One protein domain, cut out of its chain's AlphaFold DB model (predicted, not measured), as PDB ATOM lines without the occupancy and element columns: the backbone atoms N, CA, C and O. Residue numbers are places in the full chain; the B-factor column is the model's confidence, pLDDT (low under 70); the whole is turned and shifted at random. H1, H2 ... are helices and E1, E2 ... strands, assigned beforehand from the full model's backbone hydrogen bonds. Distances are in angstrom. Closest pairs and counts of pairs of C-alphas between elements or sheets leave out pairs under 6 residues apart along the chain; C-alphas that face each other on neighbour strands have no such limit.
ATOM      1  N   GLU A 647     -49.770  31.015  14.517       84.12
ATOM      2  CA  GLU A 647     -48.517  31.348  15.189       84.12
ATOM      3  C   GLU A 647     -48.516  30.857  16.642       84.12
ATOM      4  O   GLU A 647     -47.616  30.117  17.042       84.12
ATOM      5  N   TYR A 648     -49.569  31.162  17.407       85.62
ATOM      6  CA  TYR A 648     -49.699  30.689  18.785       85.62
ATOM      7  C   TYR A 648     -49.883  29.171  18.880       85.62
ATOM      8  O   TYR A 648     -49.355  28.561  19.808       85.62
ATOM      9  N   ILE A 649     -50.527  28.527  17.896       85.12
ATOM     10  CA  ILE A 649     -50.581  27.057  17.812       85.12
ATOM     11  C   ILE A 649     -49.160  26.481  17.760       85.12
ATOM     12  O   ILE A 649     -48.843  25.558  18.513       85.12
ATOM     13  N   LYS A 650     -48.277  27.039  16.918       84.62
ATOM     14  CA  LYS A 650     -46.872  26.597  16.833       84.62
ATOM     15  C   LYS A 650     -46.144  26.801  18.159       84.62
ATOM     16  O   LYS A 650     -45.482  25.876  18.625       84.62
ATOM     17  N   ILE A 651     -46.305  27.966  18.789       86.81
ATOM     18  CA  ILE A 651     -45.702  28.266  20.096       86.81
ATOM     19  C   ILE A 651     -46.168  27.258  21.153       86.81
ATOM     20  O   ILE A 651     -45.344  26.701  21.880       86.81
ATOM     21  N   PHE A 652     -47.466  26.963  21.227       88.50
ATOM     22  CA  PHE A 652     -48.015  26.009  22.192       88.50
ATOM     23  C   PHE A 652     -47.512  24.584  21.944       88.50
ATOM     24  O   PHE A 652     -47.122  23.904  22.895       88.50
ATOM     25  N   ILE A 653     -47.416  24.149  20.683       86.19
ATOM     26  CA  ILE A 653     -46.823  22.852  20.331       86.19
ATOM     27  C   ILE A 653     -45.351  22.794  20.758       86.19
ATOM     28  O   ILE A 653     -44.948  21.834  21.419       86.19
ATOM     29  N   PHE A 654     -44.546  23.815  20.440       87.06
ATOM     30  CA  PHE A 654     -43.141  23.869  20.857       87.06
ATOM     31  C   PHE A 654     -42.988  23.871  22.376       87.06
ATOM     32  O   PHE A 654     -42.098  23.208  22.900       87.06
ATOM     33  N   THR A 655     -43.892  24.535  23.087       87.69
ATOM     34  CA  THR A 655     -43.909  24.582  24.552       87.69
ATOM     35  C   THR A 655     -44.228  23.218  25.156       87.69
ATOM     36  O   THR A 655     -43.527  22.767  26.064       87.69
ATOM     37  N   ALA A 656     -45.244  22.523  24.638       86.56
ATOM     38  CA  ALA A 656     -45.577  21.171  25.076       86.56
ATOM     39  C   ALA A 656     -44.405  20.208  24.810       86.56
ATOM     40  O   ALA A 656     -44.035  19.416  25.682       86.56
ATOM     41  N   LEU A 657     -43.796  20.293  23.618       85.19
ATOM     42  CA  LEU A 657     -42.631  19.489  23.247       85.19
ATOM     43  C   LEU A 657     -41.458  19.767  24.184       85.19
ATOM     44  O   LEU A 657     -40.921  18.813  24.747       85.19
ATOM     45  N   TYR A 658     -41.135  21.043  24.411       85.06
ATOM     46  CA  TYR A 658     -40.105  21.473  25.350       85.06
ATOM     47  C   TYR A 658     -40.339  20.850  26.725       85.06
ATOM     48  O   TYR A 658     -39.488  20.097  27.182       85.06
ATOM     49  N   TYR A 659     -41.522  21.041  27.321       83.75
ATOM     50  CA  TYR A 659     -41.862  20.464  28.628       83.75
ATOM     51  C   TYR A 659     -41.650  18.942  28.647       83.75
ATOM     52  O   TYR A 659     -41.088  18.381  29.590       83.75
ATOM     53  N   SER A 660     -42.114  18.241  27.608       81.56
ATOM     54  CA  SER A 660     -42.058  16.777  27.547       81.56
ATOM     55  C   SER A 660     -40.636  16.217  27.406       81.56
ATOM     56  O   SER A 660     -40.360  15.121  27.904       81.56
ATOM     57  N   VAL A 661     -39.750  16.956  26.728       79.38
ATOM     58  CA  VAL A 661     -38.364  16.566  26.438       79.38
ATOM     59  C   VAL A 661     -37.431  17.029  27.553       79.38
ATOM     60  O   VAL A 661     -36.628  16.227  28.023       79.38
ATOM     61  N   SER A 662     -37.573  18.261  28.046       73.94
ATOM     62  CA  SER A 662     -36.759  18.813  29.141       73.94
ATOM     63  C   SER A 662     -36.976  18.058  30.455       73.94
ATOM     64  O   SER A 662     -36.079  17.958  31.279       73.94
ATOM     65  N   ALA A 663     -38.149  17.447  30.653       64.62
ATOM     66  CA  ALA A 663     -38.370  16.531  31.772       64.62
ATOM     67  C   ALA A 663     -37.504  15.250  31.700       64.62
ATOM     68  O   ALA A 663     -37.431  14.510  32.679       64.62
ATOM     69  N   ARG A 664     -36.893  14.947  30.545       64.06
ATOM     70  CA  ARG A 664     -36.100  13.730  30.291       64.06
ATOM     71  C   ARG A 664     -34.608  13.995  30.092       64.06
ATOM     72  O   ARG A 664     -33.820  13.083  30.322       64.06
ATOM     73  N   TYR A 665     -34.232  15.195  29.664       59.19
ATOM     74  CA  TYR A 665     -32.852  15.573  29.364       59.19
ATOM     75  C   TYR A 665     -32.462  16.789  30.213       59.19
ATOM     76  O   TYR A 665     -33.242  17.724  30.332       59.19
ATOM     77  N   GLN A 666     -31.271  16.769  30.823       56.03
ATOM     78  CA  GLN A 666     -30.788  17.817  31.742       56.03
ATOM     79  C   GLN A 666     -30.428  19.151  31.054       56.03
ATOM     80  O   GLN A 666     -30.046  20.099  31.739       56.03
ATOM     81  N   ASP A 667     -30.560  19.239  29.728       57.38
ATOM     82  CA  ASP A 667     -30.236  20.430  28.946       57.38
ATOM     83  C   ASP A 667     -31.472  21.317  28.714       57.38
ATOM     84  O   ASP A 667     -32.549  20.846  28.349       57.38
ATOM     85  N   ASN A 668     -31.301  22.630  28.889       65.81
ATOM     86  CA  ASN A 668     -32.377  23.635  28.830       65.81
ATOM     87  C   ASN A 668     -32.715  24.126  27.403       65.81
ATOM     88  O   ASN A 668     -33.389  25.146  27.251       65.81
ATOM     89  N   ILE A 669     -32.219  23.455  26.355       70.56
ATOM     90  CA  ILE A 669     -32.350  23.891  24.956       70.56
ATOM     91  C   ILE A 669     -32.889  22.741  24.102       70.56
ATOM     92  O   ILE A 669     -32.284  21.674  24.021       70.56
ATOM     93  N   LEU A 670     -34.014  22.975  23.430       78.38
ATOM     94  CA  LEU A 670     -34.594  22.085  22.430       78.38
ATOM     95  C   LEU A 670     -34.346  22.675  21.038       78.38
ATOM     96  O   LEU A 670     -34.815  23.766  20.738       78.38
ATOM     97  N   ILE A 671     -33.666  21.937  20.160       74.69
ATOM     98  CA  ILE A 671     -33.512  22.314  18.749       74.69
ATOM     99  C   ILE A 671     -34.470  21.463  17.912       74.69
ATOM    100  O   ILE A 671     -34.445  20.236  17.991       74.69
ATOM    101  N   THR A 672     -35.312  22.104  17.104       73.12
ATOM    102  CA  THR A 672     -36.260  21.441  16.196       73.12
ATOM    103  C   THR A 672     -36.120  21.979  14.777       73.12
ATOM    104  O   THR A 672     -35.841  23.156  14.586       73.12
ATOM    105  N   VAL A 673     -36.275  21.130  13.761       72.19
ATOM    106  CA  VAL A 673     -36.129  21.514  12.348       72.19
ATOM    107  C   VAL A 673     -37.450  21.270  11.626       72.19
ATOM    108  O   VAL A 673     -37.955  20.149  11.623       72.19
ATOM    109  N   TYR A 674     -38.005  22.305  10.995       73.06
ATOM    110  CA  TYR A 674     -39.247  22.238  10.221       73.06
ATOM    111  C   TYR A 674     -39.053  22.900   8.851       73.06
ATOM    112  O   TYR A 674     -38.638  24.053   8.778       73.06
ATOM    113  N   ASN A 675     -39.333  22.174   7.761       63.16
ATOM    114  CA  ASN A 675     -39.129  22.629   6.375       63.16
ATOM    115  C   ASN A 675     -37.747  23.269   6.129       63.16
ATOM    116  O   ASN A 675     -37.651  24.350   5.559       63.16
ATOM    117  N   HIS A 676     -36.679  22.603   6.586       74.44
ATOM    118  CA  HIS A 676     -35.281  23.070   6.524       74.44
ATOM    119  C   HIS A 676     -34.940  24.303   7.382       74.44
ATOM    120  O   HIS A 676     -33.771  24.671   7.458       74.44
ATOM    121  N   ASN A 677     -35.909  24.888   8.090       71.50
ATOM    122  CA  ASN A 677     -35.660  25.943   9.066       71.50
ATOM    123  C   ASN A 677     -35.369  25.330  10.435       71.50
ATOM    124  O   ASN A 677     -36.092  24.441  10.889       71.50
ATOM    125  N   THR A 678     -34.317  25.812  11.095       79.00
ATOM    126  CA  THR A 678     -33.960  25.401  12.457       79.00
ATOM    127  C   THR A 678     -34.593  26.363  13.455       79.00
ATOM    128  O   THR A 678     -34.496  27.576  13.290       79.00
ATOM    129  N   TYR A 679     -35.232  25.810  14.480       80.50
ATOM    130  CA  TYR A 679     -35.829  26.530  15.590       80.50
ATOM    131  C   TYR A 679     -35.127  26.127  16.889       80.50
ATOM    132  O   TYR A 679     -35.162  24.956  17.272       80.50
ATOM    133  N   SER A 680     -34.489  27.082  17.560       83.44
ATOM    134  CA  SER A 680     -33.956  26.912  18.914       83.44
ATOM    135  C   SER A 680     -35.015  27.348  19.917       83.44
ATOM    136  O   SER A 680     -35.509  28.469  19.832       83.44
ATOM    137  N   VAL A 681     -35.384  26.468  20.841       84.19
ATOM    138  CA  VAL A 681     -36.395  26.706  21.871       84.19
ATOM    139  C   VAL A 681     -35.733  26.558  23.233       84.19
ATOM    140  O   VAL A 681     -35.346  25.459  23.633       84.19
ATOM    141  N   VAL A 682     -35.612  27.664  23.956       83.44
ATOM    142  CA  VAL A 682     -35.037  27.706  25.305       83.44
ATOM    143  C   VAL A 682     -36.151  27.987  26.293       83.44
ATOM    144  O   VAL A 682     -36.921  28.924  26.101       83.44
ATOM    145  N   GLY A 683     -36.247  27.195  27.358       83.31
ATOM    146  CA  GLY A 683     -37.271  27.392  28.375       83.31
ATOM    147  C   GLY A 683     -36.691  27.734  29.737       83.31
ATOM    148  O   GLY A 683     -35.812  27.046  30.254       83.31
ATOM    149  N   LYS A 684     -37.234  28.768  30.374       82.38
ATOM    150  CA  LYS A 684     -36.899  29.150  31.742       82.38
ATOM    151  C   LYS A 684     -38.154  29.179  32.599       82.38
ATOM    152  O   LYS A 684     -39.029  30.024  32.420       82.38
ATOM    153  N   TRP A 685     -38.216  28.276  33.570       79.12
ATOM    154  CA  TRP A 685     -39.277  28.287  34.568       79.12
ATOM    155  C   TRP A 685     -39.154  29.511  35.478       79.12
ATOM    156  O   TRP A 685     -38.075  29.837  35.977       79.12
ATOM    157  N   LYS A 686     -40.284  30.181  35.687       70.75
ATOM    158  CA  LYS A 686     -40.491  31.223  36.690       70.75
ATOM    159  C   LYS A 686     -41.455  30.697  37.755       70.75
ATOM    160  O   LYS A 686     -42.392  29.957  37.446       70.75
ATOM    161  N   SER A 687     -41.240  31.129  39.000       57.88
ATOM    162  CA  SER A 687     -41.999  30.669  40.172       57.88
ATOM    163  C   SER A 687     -42.049  29.128  40.267       57.88
ATOM    164  O   SER A 687     -41.216  28.437  39.687       57.88
ATOM    165  N   SER A 688     -43.003  28.594  41.023       55.69
ATOM    166  CA  SER A 688     -43.314  27.198  41.369       55.69
ATOM    167  C   SER A 688     -43.532  26.191  40.203       55.69
ATOM    168  O   SER A 688     -44.316  25.255  40.344       55.69
ATOM    169  N   TYR A 689     -42.824  26.320  39.069       63.44
ATOM    170  CA  TYR A 689     -42.925  25.493  37.846       63.44
ATOM    171  C   TYR A 689     -44.250  25.620  37.075       63.44
ATOM    172  O   TYR A 689     -44.744  24.646  36.509       63.44
ATOM    173  N   ARG A 690     -44.847  26.818  37.055       74.38
ATOM    174  CA  ARG A 690     -46.171  27.058  36.432       74.38
ATOM    175  C   ARG A 690     -46.167  28.130  35.353       74.38
ATOM    176  O   ARG A 690     -47.002  28.099  34.452       74.38
ATOM    177  N   LEU A 691     -45.204  29.044  35.426       83.00
ATOM    178  CA  LEU A 691     -44.932  30.032  34.395       83.00
ATOM    179  C   LEU A 691     -43.663  29.615  33.661       83.00
ATOM    180  O   LEU A 691     -42.597  29.504  34.265       83.00
ATOM    181  N   LEU A 692     -43.771  29.382  32.361       85.06
ATOM    182  CA  LEU A 692     -42.653  29.009  31.509       85.06
ATOM    183  C   LEU A 692     -42.370  30.155  30.542       85.06
ATOM    184  O   LEU A 692     -43.198  30.453  29.687       85.06
ATOM    185  N   ASN A 693     -41.211  30.801  30.681       84.62
ATOM    186  CA  ASN A 693     -40.678  31.645  29.615       84.62
ATOM    187  C   ASN A 693     -40.126  30.728  28.531       84.62
ATOM    188  O   ASN A 693     -39.253  29.918  28.833       84.62
ATOM    189  N   ILE A 694     -40.611  30.868  27.307       85.69
ATOM    190  CA  ILE A 694     -40.059  30.229  26.123       85.69
ATOM    191  C   ILE A 694     -39.440  31.312  25.248       85.69
ATOM    192  O   ILE A 694     -40.112  32.275  24.883       85.69
ATOM    193  N   THR A 695     -38.178  31.114  24.885       84.12
ATOM    194  CA  THR A 695     -37.495  31.893  23.860       84.12
ATOM    195  C   THR A 695     -37.364  31.056  22.593       84.12
ATOM    196  O   THR A 695     -36.797  29.964  22.650       84.12
ATOM    197  N   ILE A 696     -37.889  31.539  21.462       82.56
ATOM    198  CA  ILE A 696     -37.762  30.887  20.148       82.56
ATOM    199  C   ILE A 696     -36.832  31.723  19.266       82.56
ATOM    200  O   ILE A 696     -37.115  32.895  19.027       82.56
ATOM    201  N   ASN A 697     -35.747  31.115  18.772       78.88
ATOM    202  CA  ASN A 697     -34.753  31.726  17.871       78.88
ATOM    203  C   ASN A 697     -34.130  33.038  18.370       78.88
ATOM    204  O   ASN A 697     -33.768  33.876  17.559       78.88
ATOM    205  N   ASP A 698     -34.037  33.228  19.686       71.38
ATOM    206  CA  ASP A 698     -33.565  34.464  20.337       71.38
ATOM    207  C   ASP A 698     -34.410  35.734  20.060       71.38
ATOM    208  O   ASP A 698     -34.181  36.763  20.694       71.38
ATOM    209  N   ASP A 699     -35.444  35.649  19.214       71.25
ATOM    210  CA  ASP A 699     -36.268  36.788  18.774       71.25
ATOM    211  C   ASP A 699     -37.653  36.845  19.442       71.25
ATOM    212  O   ASP A 699     -38.284  37.901  19.494       71.25
ATOM    213  N   THR A 700     -38.170  35.719  19.943       73.94
ATOM    214  CA  THR A 700     -39.503  35.647  20.568       73.94
ATOM    215  C   THR A 700     -39.384  35.219  22.021       73.94
ATOM    216  O   THR A 700     -39.153  34.042  22.258       73.94
ATOM    217  N   ASP A 701     -39.565  36.130  22.983       81.38
ATOM    218  CA  ASP A 701     -39.658  35.805  24.418       81.38
ATOM    219  C   ASP A 701     -41.116  35.881  24.876       81.38
ATOM    220  O   ASP A 701     -41.707  36.960  24.956       81.38
ATOM    221  N   ILE A 702     -41.704  34.720  25.162       84.69
ATOM    222  CA  ILE A 702     -43.098  34.603  25.579       84.69
ATOM    223  C   ILE A 702     -43.210  33.840  26.889       84.69
ATOM    224  O   ILE A 702     -42.638  32.766  27.065       84.69
ATOM    225  N   THR A 703     -43.993  34.371  27.824       84.31
ATOM    226  CA  THR A 703     -44.348  33.647  29.043       84.31
ATOM    227  C   THR A 703     -45.682  32.930  28.865       84.31
ATOM    228  O   THR A 703     -46.644  33.501  28.353       84.31
ATOM    229  N   LEU A 704     -45.742  31.671  29.302       87.69
ATOM    230  CA  LEU A 704     -46.888  30.777  29.142       87.69
ATOM    231  C   LEU A 704     -47.257  30.140  30.488       87.69
ATOM    232  O   LEU A 704     -46.376  29.709  31.235       87.69
ATOM    233  N   LYS A 705     -48.555  30.074  30.801       87.69
ATOM    234  CA  LYS A 705     -49.075  29.289  31.933       87.69
ATOM    235  C   LYS A 705     -49.184  27.844  31.459       87.69
ATOM    236  O   LYS A 705     -49.915  27.580  30.504       87.69
ATOM    237  N   VAL A 706     -48.445  26.926  32.082       87.25
ATOM    238  CA  VAL A 706     -48.394  25.516  31.661       87.25
ATOM    239  C   VAL A 706     -48.757  24.608  32.826       87.25
ATOM    240  O   VAL A 706     -48.098  24.613  33.863       87.25
ATOM    241  N   GLU A 707     -49.785  23.788  32.630       85.62
ATOM    242  CA  GLU A 707     -50.237  22.780  33.584       85.62
ATOM    243  C   GLU A 707     -50.264  21.404  32.913       85.62
ATOM    244  O   GLU A 707     -50.667  21.268  31.758       85.62
ATOM    245  N   LYS A 708     -49.841  20.362  33.632       82.94
ATOM    246  CA  LYS A 708     -49.863  18.986  33.133       82.94
ATOM    247  C   LYS A 708     -50.815  18.137  33.964       82.94
ATOM    248  O   LYS A 708     -50.620  18.000  35.169       82.94
ATOM    249  N   GLN A 709     -51.773  17.490  33.304       83.50
ATOM    250  CA  GLN A 709     -52.660  16.500  33.918       83.50
ATOM    251  C   GLN A 709     -52.620  15.202  33.106       83.50
ATOM    252  O   GLN A 709     -53.078  15.136  31.965       83.50
ATOM    253  N   GLY A 710     -52.026  14.151  33.678       82.75
ATOM    254  CA  GLY A 710     -51.808  12.891  32.963       82.75
ATOM    255  C   GLY A 710     -50.972  13.094  31.692       82.75
ATOM    256  O   GLY A 710     -49.809  13.505  31.764       82.75
ATOM    257  N   SER A 711     -51.559  12.795  30.529       81.19
ATOM    258  CA  SER A 711     -50.943  12.999  29.208       81.19
ATOM    259  C   SER A 711     -51.260  14.349  28.554       81.19
ATOM    260  O   SER A 711     -50.724  14.626  27.479       81.19
ATOM    261  N   LYS A 712     -52.126  15.156  29.174       86.25
ATOM    262  CA  LYS A 712     -52.575  16.450  28.657       86.25
ATOM    263  C   LYS A 712     -51.708  17.579  29.207       86.25
ATOM    264  O   LYS A 712     -51.398  17.612  30.400       86.25
ATOM    265  N   TYR A 713     -51.349  18.507  28.330       88.12
ATOM    266  CA  TYR A 713     -50.695  19.772  28.641       88.12
ATOM    267  C   TYR A 713     -51.688  20.896  28.357       88.12
ATOM    268  O   TYR A 713     -52.087  21.093  27.210       88.12
ATOM    269  N   PHE A 714     -52.087  21.622  29.392       88.00
ATOM    270  CA  PHE A 714     -52.921  22.810  29.278       88.00
ATOM    271  C   PHE A 714     -52.015  24.033  29.236       88.00
ATOM    272  O   PHE A 714     -51.275  24.296  30.185       88.00
ATOM    273  N   ILE A 715     -52.056  24.758  28.122       89.19
ATOM    274  CA  ILE A 715     -51.203  25.919  27.865       89.19
ATOM    275  C   ILE A 715     -52.101  27.135  27.679       89.19
ATOM    276  O   ILE A 715     -53.091  27.065  26.948       89.19
ATOM    277  N   ARG A 716     -51.782  28.232  28.371       88.75
ATOM    278  CA  ARG A 716     -52.594  29.455  28.356       88.75
ATOM    279  C   ARG A 716     -51.736  30.706  28.253       88.75
ATOM    280  O   ARG A 716     -50.654  30.773  28.848       88.75
ATOM    281  N   HIS A 717     -52.235  31.690  27.513       87.44
ATOM    282  CA  HIS A 717     -51.584  32.980  27.303       87.44
ATOM    283  C   HIS A 717     -52.579  34.001  26.751       87.44
ATOM    284  O   HIS A 717     -53.229  33.699  25.758       87.44
ATOM    285  N   ALA A 718     -52.661  35.199  27.338       83.69
ATOM    286  CA  ALA A 718     -53.457  36.307  26.802       83.69
ATOM    287  C   ALA A 718     -54.917  35.909  26.494       83.69
ATOM    288  O   ALA A 718     -55.403  36.122  25.391       83.69
ATOM    289  N   GLY A 719     -55.586  35.234  27.435       81.81
ATOM    290  CA  GLY A 719     -56.953  34.720  27.237       81.81
ATOM    291  C   GLY A 719     -57.083  33.495  26.308       81.81
ATOM    292  O   GLY A 719     -58.108  32.809  26.343       81.81
ATOM    293  N   MET A 720     -56.053  33.149  25.529       86.94
ATOM    294  CA  MET A 720     -56.021  31.950  24.686       86.94
ATOM    295  C   MET A 720     -55.753  30.688  25.506       86.94
ATOM    296  O   MET A 720     -54.967  30.689  26.461       86.94
ATOM    297  N   LYS A 721     -56.366  29.579  25.082       86.31
ATOM    298  CA  LYS A 721     -56.237  28.261  25.715       86.31
ATOM    299  C   LYS A 721     -55.958  27.189  24.675       86.31
ATOM    300  O   LYS A 721     -56.594  27.158  23.627       86.31
ATOM    301  N   ALA A 722     -55.067  26.263  25.009       86.44
ATOM    302  CA  ALA A 722     -54.850  25.057  24.229       86.44
ATOM    303  C   ALA A 722     -54.681  23.829  25.121       86.44
ATOM    304  O   ALA A 722     -54.012  23.868  26.156       86.44
ATOM    305  N   GLU A 723     -55.263  22.721  24.670       87.75
ATOM    306  CA  GLU A 723     -54.974  21.382  25.167       87.75
ATOM    307  C   GLU A 723     -54.047  20.688  24.163       87.75
ATOM    308  O   GLU A 723     -54.375  20.541  22.987       87.75
ATOM    309  N   CYS A 724     -52.875  20.262  24.623       87.38
ATOM    310  CA  CYS A 724     -51.890  19.548  23.822       87.38
ATOM    311  C   CYS A 724     -51.658  18.150  24.400       87.38
ATOM    312  O   CYS A 724     -51.465  17.990  25.603       87.38
ATOM    313  N   CYS A 725     -51.611  17.131  23.543       85.44
ATOM    314  CA  CYS A 725     -51.226  15.770  23.918       85.44
ATOM    315  C   CYS A 725     -49.996  15.336  23.119       85.44
ATOM    316  O   CYS A 725     -49.945  15.519  21.905       85.44
ATOM    317  N   ILE A 726     -49.016  14.725  23.790       84.62
ATOM    318  CA  ILE A 726     -47.798  14.215  23.146       84.62
ATOM    319  C   ILE A 726     -47.755  12.703  23.320       84.62
ATOM    320  O   ILE A 726     -47.519  12.192  24.417       84.62
ATOM    321  N   PHE A 727     -47.973  11.990  22.217       82.81
ATOM    322  CA  PHE A 727     -48.102  10.539  22.190       82.81
ATOM    323  C   PHE A 727     -47.059   9.884  21.285       82.81
ATOM    324  O   PHE A 727     -46.566  10.475  20.327       82.81
ATOM    325  N   LYS A 728     -46.755   8.612  21.569       83.38
ATOM    326  CA  LYS A 728     -46.121   7.729  20.580       83.38
ATOM    327  C   LYS A 728     -47.146   7.404  19.480       83.38
ATOM    328  O   LYS A 728     -48.330   7.354  19.808       83.38
ATOM    329  N   PRO A 729     -46.730   7.095  18.237       84.38
ATOM    330  CA  PRO A 729     -47.657   6.851  17.126       84.38
ATOM    331  C   PRO A 729     -48.787   5.861  17.456       84.38
ATOM    332  O   PRO A 729     -49.955   6.215  17.352       84.38
ATOM    333  N   HIS A 730     -48.453   4.682  17.993       85.62
ATOM    334  CA  HIS A 730     -49.455   3.680  18.383       85.62
ATOM    335  C   HIS A 730     -50.389   4.158  19.510       85.62
ATOM    336  O   HIS A 730     -51.555   3.793  19.539       85.62
ATOM    337  N   VAL A 731     -49.910   4.996  20.438       85.19
ATOM    338  CA  VAL A 731     -50.757   5.569  21.501       85.19
ATOM    339  C   VAL A 731     -51.695   6.629  20.927       85.19
ATOM    340  O   VAL A 731     -52.835   6.701  21.361       85.19
ATOM    341  N   ALA A 732     -51.249   7.416  19.944       84.31
ATOM    342  CA  ALA A 732     -52.081   8.410  19.265       84.31
ATOM    343  C   ALA A 732     -53.203   7.760  18.438       84.31
ATOM    344  O   ALA A 732     -54.307   8.292  18.354       84.31
ATOM    345  N   GLU A 733     -52.933   6.605  17.828       83.50
ATOM    346  CA  GLU A 733     -53.961   5.811  17.150       83.50
ATOM    347  C   GLU A 733     -54.999   5.291  18.149       83.50
ATOM    348  O   GLU A 733     -56.196   5.466  17.937       83.50
ATOM    349  N   LEU A 734     -54.546   4.732  19.276       85.44
ATOM    350  CA  LEU A 734     -55.429   4.232  20.330       85.44
ATOM    351  C   LEU A 734     -56.190   5.350  21.053       85.44
ATOM    352  O   LEU A 734     -57.338   5.148  21.437       85.44
ATOM    353  N   SER A 735     -55.607   6.541  21.216       79.88
ATOM    354  CA  SER A 735     -56.274   7.660  21.892       79.88
ATOM    355  C   SER A 735     -57.503   8.147  21.130       79.88
ATOM    356  O   SER A 735     -58.419   8.669  21.748       79.88
ATOM    357  N   ARG A 736     -57.555   7.949  19.805       81.00
ATOM    358  CA  ARG A 736     -58.748   8.240  18.987       81.00
ATOM    359  C   ARG A 736     -59.914   7.293  19.273       81.00
ATOM    360  O   ARG A 736     -61.040   7.606  18.911       81.00
ATOM    361  N   LEU A 737     -59.635   6.137  19.877       82.50
ATOM    362  CA  LEU A 737     -60.636   5.153  20.295       82.50
ATOM    363  C   LEU A 737     -61.095   5.374  21.740       82.50
ATOM    364  O   LEU A 737     -62.036   4.718  22.182       82.50
TER     365      LEU A 737
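AT A GLANCE: This is residues 647 to 737 of the 818 residues of a protein of Glossina austeni (UniProt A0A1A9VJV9). A strongly twisted, curled sheet of six strands, E1 to E6, wraps round one long helix, H1, like part of a barrel left open on one side. A short helix, H2, follows the last strand; residues 728 to 734, of which 729 to 734 belong to H2, stick out from this body. The printed part has 91 residues with two named helices and six named strands, in the order H1 E1 E2 E3 E4 E5 E6 H2, and the sheet runs E1 - E2 - E3 - E4 - E5 - E6, all antiparallel. The class is mixed, helices and strands; the whole is compact, with a radius of gyration of the C-alphas of 13.3 A and spans of 40 by 33 by 28 A.

IN THESE COORDINATES: Start with the sheet at C-alpha 669, (-32.350, 23.891, 24.956), where E1, residues 669 to 674, begins. Read on through E2, residues 677 to 686, 28.5 A long, and E3, residues 691 to 696. E4, residues 700 to 709, is 26.8 A long and bends by 53 degrees at residue 703. E5 is residues 712 to 717, and E6, residues 720 to 725, ends at C-alpha 725, (-51.226, 15.770, 23.918). Go back to C-alpha 647 at (-48.517, 31.348, 15.189) for H1, residues 647 to 662, 22.1 A long. H2 is residues 729 to 735, 9.9 A long.

HOW THE PARTS SIT: The six strands form a meander, each strand the antiparallel neighbour of the one before, with E1 and E6 as edge strands. In the hairpin of E1 and E2, look at N 672 and O 679, 2.9 A apart; in that of E2 and E3, at N 684 and O 693, 2.8 A. E4 is staggered: its residues 700 to 705 pair with E3, with N 694 and O 702 at 2.8 A, and its residues 705 to 709 with E5, with N 707 and O 714 at 2.9 A. E5 and E6 have N 715 and O 722 at 2.9 A. H1 is on the sheet, which curls round it, in two layers, a helix on one face of a sheet. Its closest C-alphas to E1 are those of Tyr 658 and Leu 670, 6.3 A apart; to E6, those of Ala 656 and Cys 724, 6.6 A. H1 and E4 are near each other, with 13 pairs of C-alphas within 10 A. H2 is not on the sheet, and H1 and H2 are apart. In H1 and H2 every O i to N i+4 pair is within hydrogen-bond range.

THE WHOLE: The two C-alphas farthest apart, those of Asp 699 and Leu 737, are 40.0 A apart. The printed part has no cut and no long link; the link from H1 to E1 is short, the others tight. Mean pLDDT of the printed part is 80.1, and it is under 70 at residues 663 to 668, 675 and 687 to 689.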